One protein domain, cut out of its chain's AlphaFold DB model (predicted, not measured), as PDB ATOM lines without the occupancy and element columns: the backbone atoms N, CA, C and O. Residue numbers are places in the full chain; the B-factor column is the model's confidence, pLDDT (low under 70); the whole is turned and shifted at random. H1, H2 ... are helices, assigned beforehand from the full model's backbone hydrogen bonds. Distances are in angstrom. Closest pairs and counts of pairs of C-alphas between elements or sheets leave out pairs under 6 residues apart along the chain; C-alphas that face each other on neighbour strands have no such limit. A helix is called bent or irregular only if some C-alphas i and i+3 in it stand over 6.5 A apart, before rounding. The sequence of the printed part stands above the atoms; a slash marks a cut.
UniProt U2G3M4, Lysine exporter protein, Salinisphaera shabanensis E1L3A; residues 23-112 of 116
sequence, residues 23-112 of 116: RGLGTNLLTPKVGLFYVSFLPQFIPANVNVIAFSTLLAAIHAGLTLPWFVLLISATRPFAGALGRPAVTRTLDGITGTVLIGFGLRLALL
ATOM      1  N   ARG A  23     101.048 259.945 276.563       79.94
ATOM      2  CA  ARG A  23     101.538 258.794 275.805       79.94
ATOM      3  C   ARG A  23     100.450 258.224 274.896       79.94
ATOM      4  O   ARG A  23     100.733 257.937 273.738       79.94
ATOM      5  N   GLY A  24      99.213 258.128 275.380       77.06
ATOM      6  CA  GLY A  24      98.052 257.753 274.571       77.06
ATOM      7  C   GLY A  24      97.806 258.737 273.425       77.06
ATOM      8  O   GLY A  24      97.719 258.315 272.276       77.06
ATOM      9  N   LEU A  25      97.798 260.042 273.721       78.19
ATOM     10  CA  LEU A  25      97.695 261.127 272.738       78.19
ATOM     11  C   LEU A  25      98.801 261.045 271.689       78.19
ATOM     12  O   LEU A  25      98.506 261.033 270.502       78.19
ATOM     13  N   GLY A  26     100.060 260.933 272.116       79.00
ATOM     14  CA  GLY A  26     101.194 260.816 271.206       79.00
ATOM     15  C   GLY A  26     101.073 259.590 270.306       79.00
ATOM     16  O   GLY A  26     101.216 259.705 269.098       79.00
ATOM     17  N   THR A  27     100.720 258.429 270.859       71.50
ATOM     18  CA  THR A  27     100.565 257.202 270.058       71.50
ATOM     19  C   THR A  27      99.416 257.321 269.050       71.50
ATOM     20  O   THR A  27      99.539 256.840 267.930       71.50
ATOM     21  N   ASN A  28      98.322 257.997 269.415       70.31
ATOM     22  CA  ASN A  28      97.173 258.206 268.532       70.31
ATOM     23  C   ASN A  28      97.482 259.223 267.415       70.31
ATOM     24  O   ASN A  28      97.211 258.967 266.244       70.31
ATOM     25  N   LEU A  29      98.129 260.341 267.759       69.81
ATOM     26  CA  LEU A  29      98.532 261.379 266.805       69.81
ATOM     27  C   LEU A  29      99.627 260.897 265.842       69.81
ATOM     28  O   LEU A  29      99.636 261.297 264.682       69.81
ATOM     29  N   LEU A  30     100.528 260.018 266.299       69.62
ATOM     30  CA  LEU A  30     101.588 259.438 265.468       69.62
ATOM     31  C   LEU A  30     101.107 258.272 264.596       69.62
ATOM     32  O   LEU A  30     101.883 257.795 263.771       69.62
ATOM     33  N   THR A  31      99.862 257.805 264.732       62.62
ATOM     34  CA  THR A  31      99.281 256.885 263.750       62.62
ATOM     35  C   THR A  31      98.679 257.691 262.602       62.62
ATOM     36  O   THR A  31      97.535 258.138 262.712       62.62
ATOM     37  N   PRO A  32      99.377 257.851 261.458       61.09
ATOM     38  CA  PRO A  32      98.857 258.633 260.337       61.09
ATOM     39  C   PRO A  32      97.545 258.060 259.793       61.09
ATOM     40  O   PRO A  32      96.837 258.742 259.068       61.09
ATOM     41  N   LYS A  33      97.185 256.824 260.161       67.25
ATOM     42  CA  LYS A  33      95.979 256.128 259.713       67.25
ATOM     43  C   LYS A  33      94.696 256.930 259.942       67.25
ATOM     44  O   LYS A  33      93.868 256.979 259.040       67.25
ATOM     45  N   VAL A  34      94.533 257.558 261.110       65.81
ATOM     46  CA  VAL A  34      93.326 258.352 261.400       65.81
ATOM     47  C   VAL A  34      93.342 259.636 260.575       65.81
ATOM     48  O   VAL A  34      92.381 259.907 259.866       65.81
ATOM     49  N   GLY A  35      94.453 260.376 260.575       67.69
ATOM     50  CA  GLY A  35      94.583 261.598 259.775       67.69
ATOM     51  C   GLY A  35      94.353 261.355 258.280       67.69
ATOM     52  O   GLY A  35      93.588 262.075 257.648       67.69
ATOM     53  N   LEU A  36      94.936 260.288 257.734       71.94
ATOM     54  CA  LEU A  36      94.808 259.914 256.327       71.94
ATOM     55  C   LEU A  36      93.391 259.440 255.980       71.94
ATOM     56  O   LEU A  36      92.893 259.772 254.905       71.94
ATOM     57  N   PHE A  37      92.727 258.714 256.889       73.19
ATOM     58  CA  PHE A  37      91.311 258.370 256.747       73.19
ATOM     59  C   PHE A  37      90.465 259.635 256.665       73.19
ATOM     60  O   PHE A  37      89.708 259.782 255.720       73.19
ATOM     61  N   TYR A  38      90.639 260.585 257.585       70.31
ATOM     62  CA  TYR A  38      89.874 261.830 257.560       70.31
ATOM     63  C   TYR A  38      90.160 262.653 256.297       70.31
ATOM     64  O   TYR A  38      89.216 263.062 255.637       70.31
ATOM     65  N   VAL A  39      91.418 262.819 255.884       70.00
ATOM     66  CA  VAL A  39      91.765 263.561 254.655       70.00
ATOM     67  C   VAL A  39      91.201 262.900 253.391       70.00
ATOM     68  O   VAL A  39      90.775 263.604 252.482       70.00
ATOM     69  N   SER A  40      91.159 261.565 253.335       70.88
ATOM     70  CA  SER A  40      90.702 260.836 252.140       70.88
ATOM     71  C   SER A  40      89.187 260.608 252.119       70.88
ATOM     72  O   SER A  40      88.584 260.628 251.052       70.88
ATOM     73  N   PHE A  41      88.562 260.386 253.281       70.31
ATOM     74  CA  PHE A  41      87.140 260.061 253.386       70.31
ATOM     75  C   PHE A  41      86.249 261.266 253.684       70.31
ATOM     76  O   PHE A  41      85.088 261.214 253.307       70.31
ATOM     77  N   LEU A  42      86.717 262.332 254.344       69.25
ATOM     78  CA  LEU A  42      85.855 263.488 254.631       69.25
ATOM     79  C   LEU A  42      85.358 264.233 253.393       69.25
ATOM     80  O   LEU A  42      84.174 264.567 253.383       69.25
ATOM     81  N   PRO A  43      86.189 264.518 252.369       65.94
ATOM     82  CA  PRO A  43      85.764 265.371 251.260       65.94
ATOM     83  C   PRO A  43      84.519 264.843 250.543       65.94
ATOM     84  O   PRO A  43      83.705 265.630 250.081       65.94
ATOM     85  N   GLN A  44      84.326 263.518 250.512       70.50
ATOM     86  CA  GLN A  44      83.169 262.895 249.865       70.50
ATOM     87  C   GLN A  44      81.854 263.052 250.654       70.50
ATOM     88  O   GLN A  44      80.782 262.852 250.093       70.50
ATOM     89  N   PHE A  45      81.918 263.395 251.946       69.88
ATOM     90  CA  PHE A  45      80.748 263.589 252.811       69.88
ATOM     91  C   PHE A  45      80.462 265.062 253.113       69.88
ATOM     92  O   PHE A  45      79.487 265.354 253.803       69.88
ATOM     93  N   ILE A  46      81.301 265.987 252.633       69.00
ATOM     94  CA  ILE A  46      81.138 267.422 252.870       69.00
ATOM     95  C   ILE A  46      80.373 268.038 251.691       69.00
ATOM     96  O   ILE A  46      80.889 268.060 250.573       69.00
ATOM     97  N   PRO A  47      79.161 268.575 251.912       73.12
ATOM     98  CA  PRO A  47      78.476 269.352 250.891       73.12
ATOM     99  C   PRO A  47      79.270 270.625 250.553       73.12
ATOM    100  O   PRO A  47      79.833 271.276 251.430       73.12
ATOM    101  N   ALA A  48      79.308 271.014 249.276       71.56
ATOM    102  CA  ALA A  48      80.167 272.102 248.785       71.56
ATOM    103  C   ALA A  48      79.868 273.496 249.386       71.56
ATOM    104  O   ALA A  48      80.641 274.430 249.192       71.56
ATOM    105  N   ASN A  49      78.757 273.652 250.110       76.75
ATOM    106  CA  ASN A  49      78.267 274.915 250.660       76.75
ATOM    107  C   ASN A  49      78.423 275.051 252.188       76.75
ATOM    108  O   ASN A  49      77.836 275.966 252.767       76.75
ATOM    109  N   VAL A  50      79.186 274.175 252.858       77.06
ATOM    110  CA  VAL A  50      79.401 274.251 254.316       77.06
ATOM    111  C   VAL A  50      80.866 274.460 254.698       77.06
ATOM    112  O   VAL A  50      81.790 274.139 253.955       77.06
ATOM    113  N   ASN A  51      81.090 274.992 255.904       80.31
ATOM    114  CA  ASN A  51      82.432 275.157 256.453       80.31
ATOM    115  C   ASN A  51      83.077 273.779 256.703       80.31
ATOM    116  O   ASN A  51      82.694 273.051 257.623       80.31
ATOM    117  N   VAL A  52      84.088 273.462 255.893       78.19
ATOM    118  CA  VAL A  52      84.854 272.207 255.917       78.19
ATOM    119  C   VAL A  52      85.402 271.897 257.311       78.19
ATOM    120  O   VAL A  52      85.294 270.760 257.764       78.19
ATOM    121  N   ILE A  53      85.950 272.888 258.022       79.69
ATOM    122  CA  ILE A  53      86.562 272.692 259.345       79.69
ATOM    123  C   ILE A  53      85.494 272.330 260.378       79.69
ATOM    124  O   ILE A  53      85.663 271.367 261.129       79.69
ATOM    125  N   ALA A  54      84.380 273.065 260.399       80.25
ATOM    126  CA  ALA A  54      83.289 272.816 261.339       80.25
ATOM    127  C   ALA A  54      82.666 271.426 261.123       80.25
ATOM    128  O   ALA A  54      82.482 270.675 262.080       80.25
ATOM    129  N   PHE A  55      82.414 271.047 259.866       80.69
ATOM    130  CA  PHE A  55      81.819 269.752 259.529       80.69
ATOM    131  C   PHE A  55      82.773 268.579 259.809       80.69
ATOM    132  O   PHE A  55      82.373 267.567 260.382       80.69
ATOM    133  N   SER A  56      84.061 268.744 259.494       76.69
ATOM    134  CA  SER A  56      85.110 267.765 259.817       76.69
ATOM    135  C   SER A  56      85.248 267.551 261.325       76.69
ATOM    136  O   SER A  56      85.365 266.416 261.786       76.69
ATOM    137  N   THR A  57      85.187 268.637 262.101       81.75
ATOM    138  CA  THR A  57      85.245 268.593 263.568       81.75
ATOM    139  C   THR A  57      84.017 267.892 264.147       81.75
ATOM    140  O   THR A  57      84.154 267.070 265.051       81.75
ATOM    141  N   LEU A  58      82.828 268.158 263.598       85.19
ATOM    142  CA  LEU A  58      81.595 267.477 263.991       85.19
ATOM    143  C   LEU A  58      81.679 265.971 263.727       85.19
ATOM    144  O   LEU A  58      81.372 265.180 264.617       85.19
ATOM    145  N   LEU A  59      82.139 265.561 262.540       82.19
ATOM    146  CA  LEU A  59      82.279 264.140 262.223       82.19
ATOM    147  C   LEU A  59      83.306 263.458 263.137       82.19
ATOM    148  O   LEU A  59      83.050 262.363 263.635       82.19
ATOM    149  N   ALA A  60      84.426 264.130 263.420       81.06
ATOM    150  CA  ALA A  60      85.419 263.654 264.380       81.06
ATOM    151  C   ALA A  60      84.839 263.491 265.792       81.06
ATOM    152  O   ALA A  60      85.108 262.485 266.453       81.06
ATOM    153  N   ALA A  61      84.003 264.431 266.239       85.31
ATOM    154  CA  ALA A  61      83.329 264.362 267.530       85.31
ATOM    155  C   ALA A  61      82.320 263.205 267.596       85.31
ATOM    156  O   ALA A  61      82.320 262.457 268.573       85.31
ATOM    157  N   ILE A  62      81.510 263.007 266.547       88.38
ATOM    158  CA  ILE A  62      80.577 261.873 266.443       88.38
ATOM    159  C   ILE A  62      81.349 260.558 266.497       88.38
ATOM    160  O   ILE A  62      81.020 259.677 267.288       88.38
ATOM    161  N   HIS A  63      82.414 260.436 265.703       84.19
ATOM    162  CA  HIS A  63      83.253 259.249 265.701       84.19
ATOM    163  C   HIS A  63      83.836 258.978 267.091       84.19
ATOM    164  O   HIS A  63      83.663 257.883 267.613       84.19
ATOM    165  N   ALA A  64      84.452 259.974 267.734       85.06
ATOM    166  CA  ALA A  64      84.967 259.831 269.094       85.06
ATOM    167  C   ALA A  64      83.866 259.406 270.084       85.06
ATOM    168  O   ALA A  64      84.098 258.534 270.923       85.06
ATOM    169  N   GLY A  65      82.664 259.972 269.944       90.94
ATOM    170  CA  GLY A  65      81.482 259.633 270.731       90.94
ATOM    171  C   GLY A  65      80.980 258.202 270.531       90.94
ATOM    172  O   GLY A  65      80.447 257.635 271.475       90.94
ATOM    173  N   LEU A  66      81.182 257.589 269.360       89.31
ATOM    174  CA  LEU A  66      80.890 256.167 269.130       89.31
ATOM    175  C   LEU A  66      82.011 255.266 269.665       89.31
ATOM    176  O   LEU A  66      81.749 254.243 270.303       89.31
ATOM    177  N   THR A  67      83.266 255.636 269.417       84.31
ATOM    178  CA  THR A  67      84.415 254.783 269.736       84.31
ATOM    179  C   THR A  67      84.699 254.739 271.240       84.31
ATOM    180  O   THR A  67      85.149 253.714 271.743       84.31
ATOM    181  N   LEU A  68      84.410 255.810 271.988       88.19
ATOM    182  CA  LEU A  68      84.595 255.851 273.445       88.19
ATOM    183  C   LEU A  68      83.715 254.821 274.186       88.19
ATOM    184  O   LEU A  68      84.287 253.972 274.872       88.19
ATOM    185  N   PRO A  69      82.373 254.812 274.044       92.75
ATOM    186  CA  PRO A  69      81.515 253.775 274.617       92.75
ATOM    187  C   PRO A  69      81.897 252.377 274.148       92.75
ATOM    188  O   PRO A  69      81.912 251.448 274.951       92.75
ATOM    189  N   TRP A  70      82.262 252.231 272.871       89.62
ATOM    190  CA  TRP A  70      82.726 250.959 272.328       89.62
ATOM    191  C   TRP A  70      83.986 250.450 273.041       89.62
ATOM    192  O   TRP A  70      84.037 249.297 273.465       89.62
ATOM    193  N   PHE A  71      84.988 251.306 273.253       85.25
ATOM    194  CA  PHE A  71      86.178 250.937 274.020       85.25
ATOM    195  C   PHE A  71      85.869 250.680 275.490       85.25
ATOM    196  O   PHE A  71      86.419 249.741 276.056       85.25
ATOM    197  N   VAL A  72      84.980 251.456 276.112       87.38
ATOM    198  CA  VAL A  72      84.526 251.194 277.486       87.38
ATOM    199  C   VAL A  72      83.876 249.816 277.579       87.38
ATOM    200  O   VAL A  72      84.183 249.075 278.513       87.38
ATOM    201  N   LEU A  73      83.042 249.449 276.604       88.44
ATOM    202  CA  LEU A  73      82.418 248.132 276.506       88.44
ATOM    203  C   LEU A  73      83.462 247.025 276.314       88.44
ATOM    204  O   LEU A  73      83.417 246.022 277.015       88.44
ATOM    205  N   LEU A  74      84.440 247.208 275.424       84.19
ATOM    206  CA  LEU A  74      85.526 246.241 275.238       84.19
ATOM    207  C   LEU A  74      86.368 246.072 276.509       84.19
ATOM    208  O   LEU A  74      86.665 244.949 276.916       84.19
ATOM    209  N   ILE A  75      86.736 247.171 277.168       83.75
ATOM    210  CA  ILE A  75      87.527 247.150 278.404       83.75
ATOM    211  C   ILE A  75      86.732 246.484 279.530       83.75
ATOM    212  O   ILE A  75      87.289 245.670 280.267       83.75
ATOM    213  N   SER A  76      85.443 246.803 279.675       81.25
ATOM    214  CA  SER A  76      84.586 246.203 280.701       81.25
ATOM    215  C   SER A  76      84.352 244.716 280.439       81.25
ATOM    216  O   SER A  76      84.503 243.922 281.367       81.25
ATOM    217  N   ALA A  77      84.117 244.326 279.183       80.94
ATOM    218  CA  ALA A  77      84.019 242.933 278.759       80.94
ATOM    219  C   ALA A  77      85.328 242.171 278.990       80.94
ATOM    220  O   ALA A  77      85.294 240.997 279.329       80.94
ATOM    221  N   THR A  78      86.486 242.829 278.893       76.25
ATOM    222  CA  THR A  78      87.789 242.188 279.135       76.25
ATOM    223  C   THR A  78      88.029 241.875 280.617       76.25
ATOM    224  O   THR A  78      88.798 240.971 280.922       76.25
ATOM    225  N   ARG A  79      87.363 242.548 281.568       71.44
ATOM    226  CA  ARG A  79      87.552 242.310 283.018       71.44
ATOM    227  C   ARG A  79      87.340 240.848 283.451       71.44
ATOM    228  O   ARG A  79      88.234 240.321 284.108       71.44
ATOM    229  N   PRO A  80      86.240 240.160 283.090       67.25
ATOM    230  CA  PRO A  80      86.085 238.732 283.384       67.25
ATOM    231  C   PRO A  80      87.099 237.857 282.629       67.25
ATOM    232  O   PRO A  80      87.578 236.860 283.165       67.25
ATOM    233  N   PHE A  81      87.493 238.255 281.416       63.25
ATOM    234  CA  PHE A  81      88.511 237.552 280.633       63.25
ATOM    235  C   PHE A  81      89.934 237.774 281.145       63.25
ATOM    236  O   PHE A  81      90.791 236.942 280.874       63.25
ATOM    237  N   ALA A  82      90.208 238.822 281.922       61.97
ATOM    238  CA  ALA A  82      91.539 239.104 282.456       61.97
ATOM    239  C   ALA A  82      92.054 237.961 283.349       61.97
ATOM    240  O   ALA A  82      93.239 237.634 283.307       61.97
ATOM    241  N   GLY A  83      91.161 237.289 284.086       61.78
ATOM    242  CA  GLY A  83      91.502 236.080 284.844       61.78
ATOM    243  C   GLY A  83      91.861 234.880 283.952       61.78
ATOM    244  O   GLY A  83      92.742 234.096 284.297       61.78
ATOM    245  N   ALA A  84      91.230 234.756 282.780       60.69
ATOM    246  CA  ALA A  84      91.514 233.703 281.804       60.69
ATOM    247  C   ALA A  84      92.765 234.008 280.954       60.69
ATOM    248  O   ALA A  84      93.592 233.123 280.756       60.69
ATOM    249  N   LEU A  85      92.945 235.258 280.514       58.81
ATOM    250  CA  LEU A  85      94.116 235.744 279.771       58.81
ATOM    251  C   LEU A  85      95.378 235.794 280.635       58.81
ATOM    252  O   LEU A  85      96.475 235.697 280.103       58.81
ATOM    253  N   GLY A  86      95.259 235.893 281.960       62.53
ATOM    254  CA  GLY A  86      96.405 235.744 282.860       62.53
ATOM    255  C   GLY A  86      96.993 234.327 282.875       62.53
ATOM    256  O   GLY A  86      98.106 234.130 283.364       62.53
ATOM    257  N   ARG A  87      96.278 233.323 282.342       70.31
ATOM    258  CA  ARG A  87      96.772 231.944 282.288       70.31
ATOM    259  C   ARG A  87      97.819 231.814 281.174       70.31
ATOM    260  O   ARG A  87      97.484 232.053 280.012       70.31
ATOM    261  N   PRO A  88      99.036 231.318 281.477       71.62
ATOM    262  CA  PRO A  88     100.112 231.158 280.494       71.62
ATOM    263  C   PRO A  88      99.725 230.326 279.263       71.62
ATOM    264  O   PRO A  88     100.280 230.507 278.186       71.62
ATOM    265  N   ALA A  89      98.772 229.403 279.413       74.56
ATOM    266  CA  ALA A  89      98.272 228.577 278.319       74.56
ATOM    267  C   ALA A  89      97.448 229.374 277.290       74.56
ATOM    268  O   ALA A  89      97.517 229.086 276.096       74.56
ATOM    269  N   VAL A  90      96.696 230.389 277.730       74.75
ATOM    270  CA  VAL A  90      95.843 231.203 276.850       74.75
ATOM    271  C   VAL A  90      96.698 232.188 276.064       74.75
ATOM    272  O   VAL A  90      96.579 232.250 274.844       74.75
ATOM    273  N   THR A  91      97.623 232.883 276.729       76.62
ATOM    274  CA  THR A  91      98.580 233.774 276.055       76.62
ATOM    275  C   THR A  91      99.444 233.015 275.063       76.62
ATOM    276  O   THR A  91      99.543 233.425 273.916       76.62
ATOM    277  N   ARG A  92      99.970 231.844 275.439       80.44
ATOM    278  CA  ARG A  92     100.789 231.024 274.537       80.44
ATOM    279  C   ARG A  92     100.014 230.499 273.327       80.44
ATOM    280  O   ARG A  92     100.586 230.399 272.245       80.44
ATOM    281  N   THR A  93      98.726 230.193 273.485       84.31
ATOM    282  CA  THR A  93      97.854 229.823 272.359       84.31
ATOM    283  C   THR A  93      97.600 231.018 271.442       84.31
ATOM    284  O   THR A  93      97.738 230.889 270.230       84.31
ATOM    285  N   LEU A  94      97.289 232.192 271.999       83.44
ATOM    286  CA  LEU A  94      97.076 233.418 271.222       83.44
ATOM    287  C   LEU A  94      98.342 233.854 270.477       83.44
ATOM    288  O   LEU A  94      98.265 234.178 269.292       83.44
ATOM    289  N   ASP A  95      99.502 233.799 271.130       85.06
ATOM    290  CA  ASP A  95     100.799 234.098 270.521       85.06
ATOM    291  C   ASP A  95     101.136 233.086 269.421       85.06
ATOM    292  O   ASP A  95     101.588 233.467 268.342       85.06
ATOM    293  N   GLY A  96     100.859 231.799 269.654       89.56
ATOM    294  CA  GLY A  96     101.050 230.736 268.667       89.56
ATOM    295  C   GLY A  96     100.165 230.912 267.431       89.56
ATOM    296  O   GLY A  96     100.663 230.836 266.307       89.56
ATOM    297  N   ILE A  97      98.875 231.205 267.617       92.00
ATOM    298  CA  ILE A  97      97.942 231.477 266.515       92.00
ATOM    299  C   ILE A  97      98.382 232.728 265.755       92.00
ATOM    300  O   ILE A  97      98.510 232.686 264.534       92.00
ATOM    301  N   THR A  98      98.668 233.821 266.463       89.12
ATOM    302  CA  THR A  98      99.077 235.093 265.848       89.12
ATOM    303  C   THR A  98     100.372 234.929 265.057       89.12
ATOM    304  O   THR A  98     100.444 235.347 263.905       89.12
ATOM    305  N   GLY A  99     101.374 234.261 265.634       88.38
ATOM    306  CA  GLY A  99     102.635 233.959 264.960       88.38
ATOM    307  C   GLY A  99     102.435 233.080 263.728       88.38
ATOM    308  O   GLY A  99     102.983 233.379 262.672       88.38
ATOM    309  N   THR A 100     101.589 232.053 263.822       93.88
ATOM    310  CA  THR A 100     101.277 231.167 262.689       93.88
ATOM    311  C   THR A 100     100.581 231.928 261.562       93.88
ATOM    312  O   THR A 100     100.970 231.797 260.403       93.88
ATOM    313  N   VAL A 101      99.595 232.769 261.884       93.75
ATOM    314  CA  VAL A 101      98.885 233.596 260.899       93.75
ATOM    315  C   VAL A 101      99.830 234.601 260.246       93.75
ATOM    316  O   VAL A 101      99.789 234.754 259.029       93.75
ATOM    317  N   LEU A 102     100.709 235.255 261.010       90.62
ATOM    318  CA  LEU A 102     101.683 236.207 260.471       90.62
ATOM    319  C   LEU A 102     102.730 235.531 259.583       90.62
ATOM    320  O   LEU A 102     103.037 236.055 258.516       90.62
ATOM    321  N   ILE A 103     103.246 234.366 259.980       91.69
ATOM    322  CA  ILE A 103     104.173 233.578 259.157       91.69
ATOM    323  C   ILE A 103     103.472 233.120 257.877       91.69
ATOM    324  O   ILE A 103     104.016 233.295 256.791       91.69
ATOM    325  N   GLY A 104     102.247 232.601 257.981       92.44
ATOM    326  CA  GLY A 104     101.444 232.203 256.826       92.44
ATOM    327  C   GLY A 104     101.146 233.374 255.889       92.44
ATOM    328  O   GLY A 104     101.269 233.242 254.675       92.44
ATOM    329  N   PHE A 105     100.817 234.543 256.438       90.81
ATOM    330  CA  PHE A 105     100.597 235.763 255.666       90.81
ATOM    331  C   PHE A 105     101.885 236.261 254.998       90.81
ATOM    332  O   PHE A 105     101.859 236.593 253.818       90.81
ATOM    333  N   GLY A 106     103.014 236.263 255.711       88.06
ATOM    334  CA  GLY A 106     104.320 236.651 255.177       88.06
ATOM    335  C   GLY A 106     104.805 235.714 254.073       88.06
ATOM    336  O   GLY A 106     105.254 236.180 253.031       88.06
ATOM    337  N   LEU A 107     104.633 234.400 254.252       92.62
ATOM    338  CA  LEU A 107     104.885 233.400 253.213       92.62
ATOM    339  C   LEU A 107     103.984 233.631 252.006       92.62
ATOM    340  O   LEU A 107     104.470 233.669 250.882       92.62
ATOM    341  N   ARG A 108     102.683 233.843 252.222       86.88
ATOM    342  CA  ARG A 108     101.751 234.144 251.133       86.88
ATOM    343  C   ARG A 108     102.153 235.411 250.386       86.88
ATOM    344  O   ARG A 108     102.072 235.414 249.170       86.88
ATOM    345  N   LEU A 109     102.589 236.460 251.083       87.44
ATOM    346  CA  LEU A 109     103.037 237.714 250.475       87.44
ATOM    347  C   LEU A 109     104.348 237.543 249.694       87.44
ATOM    348  O   LEU A 109     104.484 238.102 248.614       87.44
ATOM    349  N   ALA A 110     105.292 236.756 250.214       86.31
ATOM    350  CA  ALA A 110     106.565 236.481 249.554       86.31
ATOM    351  C   ALA A 110     106.413 235.563 248.328       86.31
ATOM    352  O   ALA A 110     107.153 235.701 247.358       86.31
ATOM    353  N   LEU A 111     105.459 234.628 248.382       87.12
ATOM    354  CA  LEU A 111     105.154 233.677 247.311       87.12
ATOM    355  C   LEU A 111     104.112 234.209 246.322       87.12
ATOM    356  O   LEU A 111     103.988 233.664 245.225       87.12
ATOM    357  N   LEU A 112     103.363 235.256 246.691       75.69
ATOM    358  CA  LEU A 112     102.535 236.011 245.761       75.69
ATOM    359  C   LEU A 112     103.477 236.560 244.681       75.69
ATOM    360  O   LEU A 112     104.402 237.316 245.001       75.69
TER     361      LEU A 112
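AT A GLANCE: This is residues 23 to 112 of the 116 residues of the protein "Lysine exporter protein" of Salinisphaera shabanensis E1L3A (UniProt U2G3M4). One long helix, H3, makes the longest side of an open frame, and a second long helix, H4, follows it at a corner, the two making a V. At the other end of H3 a loop of residues 42 to 51 turns the chain round, with short H2 folded back near H3 and the small helix H1 standing free. The printed part has 90 residues with four named helices, in the order H1, H2, H3, H4, and no named strand: all helix. It is extended, with a radius of gyration of the C-alphas of 19.5 A, and only just flat, spanning 57 by 41 by 22 A.

HOW THE PARTS SIT: H3, residues 52 to 85, has a kink of 47 degrees near residue 79 and is only just irregular, with C-alphas 77 and 80 6.6 A apart. H4, residues 88 to 111, is close to H3 but not clearly touching; their closest C-alphas, of Leu 85 and Thr 91, are 6.1 A apart. They run opposite ways at a steep tilt of 51 degrees. H2, residues 32 to 41, is also close to H3 but not clearly touching, with the closest C-alphas, of Tyr 38 and Ser 56, 7.9 A apart. They run opposite ways at a steep tilt of 46 degrees. H1, residues 23 to 29, and H2 meet only through their link. H1 is apart from H3 and H4, and H2 is apart from H4. Every O i to N i+4 pair is within hydrogen-bond range in H1, H2 and H4, and 25 of 30 in H3.

IN THESE COORDINATES: H3 measures 44.5 A from C-alpha 52 at (84.854, 272.207, 255.917) to C-alpha 85 at (94.116, 235.744, 279.771). H4 measures 33.7 A and ends with C-alpha 111 at (105.154, 233.677, 247.311). H2 measures 13.7 A and H1 9.8 A.

THE WHOLE: The C-alphas farthest apart, of Asn 49 and Ala 89, are 57.6 A apart. The printed part has no cut; the links H1 to H2 and H3 to H4 are tight, and H2 to H3 is short. Mean pLDDT of the printed part is 78.5, with residues 29 to 35, 42 to 43, 45 to 46 and 80 to 86 under 70.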